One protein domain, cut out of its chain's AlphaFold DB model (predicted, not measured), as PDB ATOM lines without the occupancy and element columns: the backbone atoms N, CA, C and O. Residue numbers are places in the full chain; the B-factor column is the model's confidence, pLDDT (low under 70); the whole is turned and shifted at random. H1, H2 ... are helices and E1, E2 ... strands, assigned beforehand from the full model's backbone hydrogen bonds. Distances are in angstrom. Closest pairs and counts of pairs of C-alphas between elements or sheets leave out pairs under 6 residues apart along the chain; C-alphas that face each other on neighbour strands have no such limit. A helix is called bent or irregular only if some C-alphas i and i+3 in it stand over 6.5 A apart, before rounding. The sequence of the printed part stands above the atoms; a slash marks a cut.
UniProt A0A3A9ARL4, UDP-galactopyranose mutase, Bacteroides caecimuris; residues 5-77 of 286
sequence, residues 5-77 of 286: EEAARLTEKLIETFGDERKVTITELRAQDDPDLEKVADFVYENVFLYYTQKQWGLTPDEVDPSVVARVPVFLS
ATOM      1  N   GLU A   5     -21.468-159.457  66.016       94.69
ATOM      2  CA  GLU A   5     -21.284-158.908  64.664       94.69
ATOM      3  C   GLU A   5     -21.325-157.373  64.651       94.69
ATOM      4  O   GLU A   5     -20.427-156.721  64.117       94.69
ATOM      5  N   GLU A   6     -22.332-156.774  65.295       94.50
ATOM      6  CA  GLU A   6     -22.420-155.316  65.397       94.50
ATOM      7  C   GLU A   6     -21.303-154.759  66.297       94.50
ATOM      8  O   GLU A   6     -20.718-153.742  65.935       94.50
ATOM      9  N   ALA A   7     -20.903-155.434  67.384       93.69
ATOM     10  CA  ALA A   7     -19.756-154.987  68.182       93.69
ATOM     11  C   ALA A   7     -18.434-154.979  67.395       93.69
ATOM     12  O   ALA A   7     -17.642-154.050  67.568       93.69
ATOM     13  N   ALA A   8     -18.186-155.969  66.530       94.06
ATOM     14  CA  ALA A   8     -16.993-155.994  65.681       94.06
ATOM     15  C   ALA A   8     -16.959-154.783  64.735       94.06
ATOM     16  O   ALA A   8     -15.979-154.040  64.717       94.06
ATOM     17  N   ARG A   9     -18.077-154.519  64.050       96.19
ATOM     18  CA  ARG A   9     -18.233-153.364  63.156       96.19
ATOM     19  C   ARG A   9     -18.078-152.024  63.887       96.19
ATOM     20  O   ARG A   9     -17.408-151.126  63.389       96.19
ATOM     21  N   LEU A  10     -18.683-151.883  65.069       95.56
ATOM     22  CA  LEU A  10     -18.559-150.677  65.899       95.56
ATOM     23  C   LEU A  10     -17.118-150.469  66.382       95.56
ATOM     24  O   LEU A  10     -16.648-149.337  66.433       95.56
ATOM     25  N   THR A  11     -16.407-151.554  66.700       94.31
ATOM     26  CA  THR A  11     -14.995-151.500  67.107       94.31
ATOM     27  C   THR A  11     -14.114-150.983  65.973       94.31
ATOM     28  O   THR A  11     -13.328-150.065  66.198       94.31
ATOM     29  N   GLU A  12     -14.265-151.522  64.759       95.25
ATOM     30  CA  GLU A  12     -13.535-151.037  63.578       95.25
ATOM     31  C   GLU A  12     -13.800-149.547  63.347       95.25
ATOM     32  O   GLU A  12     -12.863-148.764  63.216       95.25
ATOM     33  N   LYS A  13     -15.066-149.129  63.427       95.94
ATOM     34  CA  LYS A  13     -15.462-147.732  63.231       95.94
ATOM     35  C   LYS A  13     -14.870-146.775  64.269       95.94
ATOM     36  O   LYS A  13     -14.430-145.680  63.918       95.94
ATOM     37  N   LEU A  14     -14.836-147.179  65.541       95.94
ATOM     38  CA  LEU A  14     -14.196-146.407  66.613       95.94
ATOM     39  C   LEU A  14     -12.699-146.214  66.333       95.94
ATOM     40  O   LEU A  14     -12.195-145.097  66.449       95.94
ATOM     41  N   ILE A  15     -12.009-147.281  65.922       95.31
ATOM     42  CA  ILE A  15     -10.575-147.250  65.605       95.31
ATOM     43  C   ILE A  15     -10.302-146.396  64.362       95.31
ATOM     44  O   ILE A  15      -9.371-145.595  64.373       95.31
ATOM     45  N   GLU A  16     -11.110-146.510  63.309       95.75
ATOM     46  CA  GLU A  16     -10.976-145.682  62.101       95.75
ATOM     47  C   GLU A  16     -11.178-144.189  62.393       95.75
ATOM     48  O   GLU A  16     -10.504-143.347  61.800       95.75
ATOM     49  N   THR A  17     -12.078-143.860  63.325       96.06
ATOM     50  CA  THR A  17     -12.426-142.472  63.661       96.06
ATOM     51  C   THR A  17     -11.401-141.820  64.590       96.06
ATOM     52  O   THR A  17     -10.981-140.688  64.352       96.06
ATOM     53  N   PHE A  18     -10.992-142.514  65.655       95.50
ATOM     54  CA  PHE A  18     -10.179-141.929  66.730       95.50
ATOM     55  C   PHE A  18      -8.734-142.440  66.779       95.50
ATOM     56  O   PHE A  18      -7.891-141.833  67.445       95.50
ATOM     57  N   GLY A  19      -8.436-143.530  66.076       94.25
ATOM     58  CA  GLY A  19      -7.181-144.265  66.177       94.25
ATOM     59  C   GLY A  19      -7.219-145.370  67.237       94.25
ATOM     60  O   GLY A  19      -7.958-145.303  68.221       94.25
ATOM     61  N   ASP A  20      -6.392-146.393  67.020       93.19
ATOM     62  CA  ASP A  20      -6.189-147.483  67.977       93.19
ATOM     63  C   ASP A  20      -5.408-147.002  69.208       93.19
ATOM     64  O   ASP A  20      -4.619-146.055  69.133       93.19
ATOM     65  N   GLU A  21      -5.652-147.643  70.349       92.19
ATOM     66  CA  GLU A  21      -5.062-147.305  71.649       92.19
ATOM     67  C   GLU A  21      -5.240-145.827  72.043       92.19
ATOM     68  O   GLU A  21      -4.406-145.224  72.731       92.19
ATOM     69  N   ARG A  22      -6.358-145.219  71.630       93.06
ATOM     70  CA  ARG A  22      -6.672-143.822  71.938       93.06
ATOM     71  C   ARG A  22      -7.598-143.692  73.145       93.06
ATOM     72  O   ARG A  22      -8.579-144.417  73.291       93.06
ATOM     73  N   LYS A  23      -7.298-142.717  74.006       92.38
ATOM     74  CA  LYS A  23      -8.202-142.235  75.061       92.38
ATOM     75  C   LYS A  23      -9.073-141.117  74.492       92.38
ATOM     76  O   LYS A  23      -8.532-140.133  73.986       92.38
ATOM     77  N   VAL A  24     -10.385-141.290  74.585       92.25
ATOM     78  CA  VAL A  24     -11.403-140.361  74.080       92.25
ATOM     79  C   VAL A  24     -12.330-140.006  75.235       92.25
ATOM     80  O   VAL A  24     -12.739-140.873  76.006       92.25
ATOM     81  N   THR A  25     -12.648-138.731  75.409       90.25
ATOM     82  CA  THR A  25     -13.636-138.314  76.411       90.25
ATOM     83  C   THR A  25     -15.044-138.689  75.956       90.25
ATOM     84  O   THR A  25     -15.331-138.779  74.763       90.25
ATOM     85  N   ILE A  26     -15.966-138.870  76.905       89.94
ATOM     86  CA  ILE A  26     -17.365-139.137  76.550       89.94
ATOM     87  C   ILE A  26     -17.973-137.992  75.724       89.94
ATOM     88  O   ILE A  26     -18.767-138.236  74.820       89.94
ATOM     89  N   THR A  27     -17.544-136.752  75.968       86.69
ATOM     90  CA  THR A  27     -17.966-135.572  75.206       86.69
ATOM     91  C   THR A  27     -17.465-135.610  73.762       86.69
ATOM     92  O   THR A  27     -18.251-135.379  72.849       86.69
ATOM     93  N   GLU A  28     -16.195-135.953  73.527       90.25
ATOM     94  CA  GLU A  28     -15.647-136.119  72.168       90.25
ATOM     95  C   GLU A  28     -16.343-137.247  71.400       90.25
ATOM     96  O   GLU A  28     -16.585-137.120  70.197       90.25
ATOM     97  N   LEU A  29     -16.686-138.337  72.094       91.88
ATOM     98  CA  LEU A  29     -17.403-139.462  71.503       91.88
ATOM     99  C   LEU A  29     -18.838-139.073  71.107       91.88
ATOM    100  O   LEU A  29     -19.277-139.422  70.014       91.88
ATOM    101  N   ARG A  30     -19.541-138.304  71.947       90.00
ATOM    102  CA  ARG A  30     -20.896-137.786  71.663       90.00
ATOM    103  C   ARG A  30     -20.923-136.672  70.612       90.00
ATOM    104  O   ARG A  30     -21.974-136.404  70.048       90.00
ATOM    105  N   ALA A  31     -19.796-136.013  70.351       91.12
ATOM    106  CA  ALA A  31     -19.709-134.931  69.370       91.12
ATOM    107  C   ALA A  31     -19.637-135.419  67.909       91.12
ATOM    108  O   ALA A  31     -19.615-134.590  66.998       91.12
ATOM    109  N   GLN A  32     -19.557-136.733  67.673       93.25
ATOM    110  CA  GLN A  32     -19.482-137.289  66.322       93.25
ATOM    111  C   GLN A  32     -20.844-137.250  65.625       93.25
ATOM    112  O   GLN A  32     -21.835-137.732  66.166       93.25
ATOM    113  N   ASP A  33     -20.868-136.748  64.389       92.31
ATOM    114  CA  ASP A  33     -22.039-136.802  63.503       92.31
ATOM    115  C   ASP A  33     -22.101-138.164  62.791       92.31
ATOM    116  O   ASP A  33     -21.912-138.280  61.579       92.31
ATOM    117  N   ASP A  34     -22.259-139.228  63.581       95.50
ATOM    118  CA  ASP A  34     -22.342-140.601  63.095       95.50
ATOM    119  C   ASP A  34     -23.337-141.431  63.932       95.50
ATOM    120  O   ASP A  34     -23.078-141.664  65.115       95.50
ATOM    121  N   PRO A  35     -24.430-141.955  63.338       93.31
ATOM    122  CA  PRO A  35     -25.482-142.648  64.091       93.31
ATOM    123  C   PRO A  35     -25.025-143.901  64.852       93.31
ATOM    124  O   PRO A  35     -25.630-144.282  65.854       93.31
ATOM    125  N   ASP A  36     -23.981-144.581  64.373       94.19
ATOM    126  CA  ASP A  36     -23.459-145.767  65.051       94.19
ATOM    127  C   ASP A  36     -22.621-145.379  66.268       94.19
ATOM    128  O   ASP A  36     -22.719-146.015  67.320       94.19
ATOM    129  N   LEU A  37     -21.797-144.337  66.125       94.44
ATOM    130  CA  LEU A  37     -20.983-143.825  67.223       94.44
ATOM    131  C   LEU A  37     -21.848-143.134  68.273       94.44
ATOM    132  O   LEU A  37     -21.609-143.354  69.454       94.44
ATOM    133  N   GLU A  38     -22.887-142.401  67.865       93.88
ATOM    134  CA  GLU A  38     -23.892-141.817  68.760       93.88
ATOM    135  C   GLU A  38     -24.544-142.903  69.625       93.88
ATOM    136  O   GLU A  38     -24.550-142.805  70.849       93.88
ATOM    137  N   LYS A  39     -24.968-144.020  69.018       93.25
ATOM    138  CA  LYS A  39     -25.552-145.156  69.747       93.25
ATOM    139  C   LYS A  39     -24.599-145.745  70.796       93.25
ATOM    140  O   LYS A  39     -25.033-146.136  71.882       93.25
ATOM    141  N   VAL A  40     -23.304-145.846  70.481       94.50
ATOM    142  CA  VAL A  40     -22.282-146.301  71.441       94.50
ATOM    143  C   VAL A  40     -22.064-145.256  72.532       94.50
ATOM    144  O   VAL A  40     -22.000-145.612  73.709       94.50
ATOM    145  N   ALA A  41     -21.968-143.984  72.149       94.38
ATOM    146  CA  ALA A  41     -21.755-142.862  73.047       94.38
ATOM    147  C   ALA A  41     -22.877-142.766  74.080       94.38
ATOM    148  O   ALA A  41     -22.596-142.698  75.274       94.38
ATOM    149  N   ASP A  42     -24.130-142.850  73.641       94.25
ATOM    150  CA  ASP A  42     -25.308-142.804  74.501       94.25
ATOM    151  C   ASP A  42     -25.358-144.001  75.445       94.25
ATOM    152  O   ASP A  42     -25.568-143.834  76.648       94.25
ATOM    153  N   PHE A  43     -25.077-145.207  74.939       95.00
ATOM    154  CA  PHE A  43     -25.019-146.397  75.784       95.00
ATOM    155  C   PHE A  43     -23.966-146.251  76.887       95.00
ATOM    156  O   PHE A  43     -24.250-146.542  78.050       95.00
ATOM    157  N   VAL A  44     -22.758-145.801  76.541       94.25
ATOM    158  CA  VAL A  44     -21.671-145.592  77.506       94.25
ATOM    159  C   VAL A  44     -22.015-144.458  78.471       94.25
ATOM    160  O   VAL A  44     -21.851-144.622  79.677       94.25
ATOM    161  N   TYR A  45     -22.524-143.332  77.975       93.94
ATOM    162  CA  TYR A  45     -22.919-142.194  78.799       93.94
ATOM    163  C   TYR A  45     -23.959-142.616  79.839       93.94
ATOM    164  O   TYR A  45     -23.735-142.422  81.032       93.94
ATOM    165  N   GLU A  46     -25.043-143.264  79.417       94.06
ATOM    166  CA  GLU A  46     -26.120-143.682  80.313       94.06
ATOM    167  C   GLU A  46     -25.654-144.756  81.307       94.06
ATOM    168  O   GLU A  46     -25.902-144.643  82.508       94.06
ATOM    169  N   ASN A  47     -24.945-145.785  80.833       93.94
ATOM    170  CA  ASN A  47     -24.642-146.965  81.648       93.94
ATOM    171  C   ASN A  47     -23.335-146.858  82.438       93.94
ATOM    172  O   ASN A  47     -23.115-147.680  83.324       93.94
ATOM    173  N   VAL A  48     -22.457-145.897  82.144       92.75
ATOM    174  CA  VAL A  48     -21.159-145.748  82.826       92.75
ATOM    175  C   VAL A  48     -21.055-144.415  83.558       92.75
ATOM    176  O   VAL A  48     -20.583-144.394  84.694       92.75
ATOM    177  N   PHE A  49     -21.512-143.317  82.950       92.50
ATOM    178  CA  PHE A  49     -21.272-141.969  83.469       92.50
ATOM    179  C   PHE A  49     -22.465-141.386  84.224       92.50
ATOM    180  O   PHE A  49     -22.284-140.936  85.352       92.50
ATOM    181  N   LEU A  50     -23.664-141.383  83.637       94.00
ATOM    182  CA  LEU A  50     -24.809-140.593  84.102       94.00
ATOM    183  C   LEU A  50     -25.171-140.882  85.562       94.00
ATOM    184  O   LEU A  50     -24.966-140.039  86.438       94.00
ATOM    185  N   TYR A  51     -25.662-142.088  85.833       94.81
ATOM    186  CA  TYR A  51     -26.153-142.460  87.158       94.81
ATOM    187  C   TYR A  51     -25.018-142.565  88.192       94.81
ATOM    188  O   TYR A  51     -25.211-142.240  89.363       94.81
ATOM    189  N   TYR A  52     -23.803-142.940  87.772       95.12
ATOM    190  CA  TYR A  52     -22.640-142.950  88.662       95.12
ATOM    191  C   TYR A  52     -22.265-141.528  89.103       95.12
ATOM    192  O   TYR A  52     -22.054-141.289  90.292       95.12
ATOM    193  N   THR A  53     -22.222-140.575  88.169       93.81
ATOM    194  CA  THR A  53     -21.903-139.166  88.451       93.81
ATOM    195  C   THR A  53     -22.967-138.544  89.345       93.81
ATOM    196  O   THR A  53     -22.617-137.903  90.333       93.81
ATOM    197  N   GLN A  54     -24.247-138.831  89.094       94.19
ATOM    198  CA  GLN A  54     -25.340-138.383  89.959       94.19
ATOM    199  C   GLN A  54     -25.182-138.888  91.395       94.19
ATOM    200  O   GLN A  54     -25.337-138.111  92.333       94.19
ATOM    201  N   LYS A  55     -24.806-140.154  91.597       94.62
ATOM    202  CA  LYS A  55     -24.543-140.679  92.947       94.62
ATOM    203  C   LYS A  55     -23.304-140.064  93.586       94.62
ATOM    204  O   LYS A  55     -23.335-139.716  94.762       94.62
ATOM    205  N   GLN A  56     -22.222-139.918  92.825       94.56
ATOM    206  CA  GLN A  56     -20.944-139.424  93.337       94.56
ATOM    207  C   GLN A  56     -20.963-137.919  93.635       94.56
ATOM    208  O   GLN A  56     -20.326-137.478  94.587       94.56
ATOM    209  N   TRP A  57     -21.685-137.127  92.847       93.56
ATOM    210  CA  TRP A  57     -21.610-135.664  92.882       93.56
ATOM    211  C   TRP A  57     -22.947-134.979  93.157       93.56
ATOM    212  O   TRP A  57     -22.953-133.813  93.534       93.56
ATOM    213  N   GLY A  58     -24.074-135.681  93.020       91.06
ATOM    214  CA  GLY A  58     -25.403-135.063  93.052       91.06
ATOM    215  C   GLY A  58     -25.739-134.265  91.788       91.06
ATOM    216  O   GLY A  58     -26.729-133.544  91.787       91.06
ATOM    217  N   LEU A  59     -24.925-134.391  90.735       91.44
ATOM    218  CA  LEU A  59     -24.999-133.640  89.480       91.44
ATOM    219  C   LEU A  59     -24.890-134.593  88.285       91.44
ATOM    220  O   LEU A  59     -24.348-135.697  88.404       91.44
ATOM    221  N   THR A  60     -25.388-134.183  87.126       91.00
ATOM    222  CA  THR A  60     -25.177-134.911  85.866       91.00
ATOM    223  C   THR A  60     -23.758-134.691  85.321       91.00
ATOM    224  O   THR A  60     -23.101-133.715  85.687       91.00
ATOM    225  N   PRO A  61     -23.263-135.561  84.415       88.50
ATOM    226  CA  PRO A  61     -21.972-135.353  83.752       88.50
ATOM    227  C   PRO A  61     -21.832-134.009  83.024       88.50
ATOM    228  O   PRO A  61     -20.712-133.549  82.843       88.50
ATOM    229  N   ASP A  62     -22.946-133.392  82.618       87.69
ATOM    230  CA  ASP A  62     -22.957-132.114  81.896       87.69
ATOM    231  C   ASP A  62     -22.928-130.895  82.847       87.69
ATOM    232  O   ASP A  62     -22.698-129.772  82.405       87.69
ATOM    233  N   GLU A  63     -23.142-131.108  84.151       89.25
ATOM    234  CA  GLU A  63     -23.161-130.067  85.196       89.25
ATOM    235  C   GLU A  63     -21.888-130.048  86.057       89.25
ATOM    236  O   GLU A  63     -21.617-129.063  86.743       89.25
ATOM    237  N   VAL A  64     -21.112-131.135  86.062       87.88
ATOM    238  CA  VAL A  64     -19.826-131.202  86.773       87.88
ATOM    239  C   VAL A  64     -18.705-130.572  85.948       87.88
ATOM    240  O   VAL A  64     -18.749-130.551  84.719       87.88
ATOM    241  N   ASP A  65     -17.651-130.106  86.623       86.94
ATOM    242  CA  ASP A  65     -16.463-129.595  85.943       86.94
ATOM    243  C   ASP A  65     -15.872-130.649  84.973       86.94
ATOM    244  O   ASP A  65     -15.709-131.817  85.357       86.94
ATOM    245  N   PRO A  66     -15.503-130.273  83.731       85.50
ATOM    246  CA  PRO A  66     -14.983-131.213  82.738       85.50
ATOM    247  C   PRO A  66     -13.766-132.018  83.206       85.50
ATOM    248  O   PRO A  66     -13.582-133.161  82.777       85.50
ATOM    249  N   SER A  67     -12.942-131.467  84.108       84.19
ATOM    250  CA  SER A  67     -11.792-132.179  84.669       84.19
ATOM    251  C   SER A  67     -12.197-133.384  85.519       84.19
ATOM    252  O   SER A  67     -11.399-134.307  85.654       84.19
ATOM    253  N   VAL A  68     -13.422-133.431  86.055       84.38
ATOM    254  CA  VAL A  68     -13.946-134.579  86.808       84.38
ATOM    255  C   VAL A  68     -14.242-135.742  85.864       84.38
ATOM    256  O   VAL A  68     -13.786-136.862  86.104       84.38
ATOM    257  N   VAL A  69     -14.954-135.479  84.765       81.38
ATOM    258  CA  VAL A  69     -15.339-136.505  83.779       81.38
ATOM    259  C   VAL A  69     -14.126-136.982  82.976       81.38
ATOM    260  O   VAL A  69     -13.992-138.176  82.703       81.38
ATOM    261  N   ALA A  70     -13.188-136.084  82.664       82.19
ATOM    262  CA  ALA A  70     -11.980-136.401  81.899       82.19
ATOM    263  C   ALA A  70     -11.043-137.415  82.585       82.19
ATOM    264  O   ALA A  70     -10.197-138.016  81.921       82.19
ATOM    265  N   ARG A  71     -11.190-137.646  83.898       82.25
ATOM    266  CA  ARG A  71     -10.380-138.628  84.646       82.25
ATOM    267  C   ARG A  71     -10.676-140.073  84.266       82.25
ATOM    268  O   ARG A  71      -9.817-140.923  84.484       82.25
ATOM    269  N   VAL A  72     -11.855-140.356  83.713       83.25
ATOM    270  CA  VAL A  72     -12.234-141.695  83.245       83.25
ATOM    271  C   VAL A  72     -12.546-141.612  81.750       83.25
ATOM    272  O   VAL A  72     -13.706-141.471  81.368       83.25
ATOM    273  N   PRO A  73     -11.523-141.642  80.879       86.75
ATOM    274  CA  PRO A  73     -11.744-141.629  79.440       86.75
ATOM    275  C   PRO A  73     -12.297-142.973  78.952       86.75
ATOM    276  O   PRO A  73     -12.034-144.027  79.535       86.75
ATOM    277  N   VAL A  74     -12.995-142.948  77.818       91.31
ATOM    278  CA  VAL A  74     -13.269-144.144  77.020       91.31
ATOM    279  C   VAL A  74     -11.961-144.540  76.341       91.31
ATOM    280  O   VAL A  74     -11.459-143.835  75.465       91.31
ATOM    281  N   PHE A  75     -11.369-145.646  76.788       92.81
ATOM    282  CA  PHE A  75     -10.113-146.135  76.235       92.81
ATOM    283  C   PHE A  75     -10.383-147.175  75.147       92.81
ATOM    284  O   PHE A  75     -10.903-148.256  75.426       92.81
ATOM    285  N   LEU A  76     -10.031-146.847  73.905       92.94
ATOM    286  CA  LEU A  76     -10.148-147.741  72.755       92.94
ATOM    287  C   LEU A  76      -8.982-148.731  72.760       92.94
ATOM    288  O   LEU A  76      -8.019-148.584  72.016       92.94
ATOM    289  N   SER A  77      -9.027-149.699  73.671       92.38
ATOM    290  CA  SER A  77      -7.983-150.708  73.835       92.38
ATOM    291  C   SER A  77      -8.550-152.014  74.394       92.38
ATOM    292  O   SER A  77      -9.673-152.079  74.899       92.38
TER     293      SER A  77
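Overview. This is residues 5 to 77 of the 286 residues of the protein "UDP-galactopyranose mutase" of Bacteroides caecimuris (UniProt A0A3A9ARL4). One long helix, H3, makes the length of the model, and H1 stands crosswise at the end where H3 begins. The short helix H2 packs on H3, with a small ribbon of two short strands, E1 and E2, on the side of H2 away from H3; the chain folds back from the far end of H3 through H4 to E2. The printed part has 73 residues, with four named helices and two named strands in the order H1, E1, H2, H3, H4, E2, and its class is mostly helix. The sheet has the order E1, E2 and is antiparallel. The whole is compact, with a radius of gyration of the C-alphas of 12.6 A, yet elongated in outline, spanning 36 by 20 by 19 A.

Arrangement. H1, residues 5 to 18, touches H3, residues 35 to 57, about perpendicular at 83 degrees. H1 touches H3 with residues 10 to 14 alone, and H3 touches H1 with residues 36 to 40 alone; the closest C-alphas of the two, those of Leu 10 and Asp 36, are 7.0 A apart. E1, residues 22 to 24, and E2, residues 74 to 76, are antiparallel neighbours, with 156 degrees between their directions. N 24 and O 74 are within hydrogen-bond range at 2.9 A, as are N 74 and O 24 at 2.8 A. H2, residues 26 to 30, touches residues 37 to 45 of H3 alone; the closest C-alphas, those of Arg 30 and Ala 41, are 5.3 A apart. The closest C-alphas of H2 and E2, those of Ile 26 and Val 74, are 6.5 A apart. H4, residues 66 to 69, touches no helix: it is close to H2 but not clearly touching, with the closest C-alphas, those of Ile 26 and Val 69, 8.0 A apart. H3 and H4 are only just apart, at 8.1 A. H1 and H2 are apart. Every O i to N i+4 pair is within hydrogen-bond range in H1 and H2, and 16 of 19 are in H3; H4 is too short for such a pair.

Along the chain. H1 begins at C-alpha 5, (-21.284, -158.908, 64.664), and measures 20.4 A. E1 measures 6.2 A from C-alpha 22 to C-alpha 24, and H2 6.2 A from C-alpha 26 to C-alpha 30. H3 measures 29.9 A and ends at C-alpha 57, (-21.610, -135.664, 92.882). It has a kink of 33 degrees near residue 45 and is irregular, with C-alphas 48 and 51 7.4 A apart. H4 measures 5.4 A. E2 measures 6.4 A and ends at C-alpha 76, (-10.148, -147.741, 72.755).

Size, cuts and confidence. The C-alphas of Glu 5 and Gly 58 are the two farthest apart, at 37.3 A. The printed part has no cut, and no link is long: the link from H3 to H4, 8 residues, is short, and the others are tight. The mean pLDDT of the printed part is 92.0, and no printed residue is under 70.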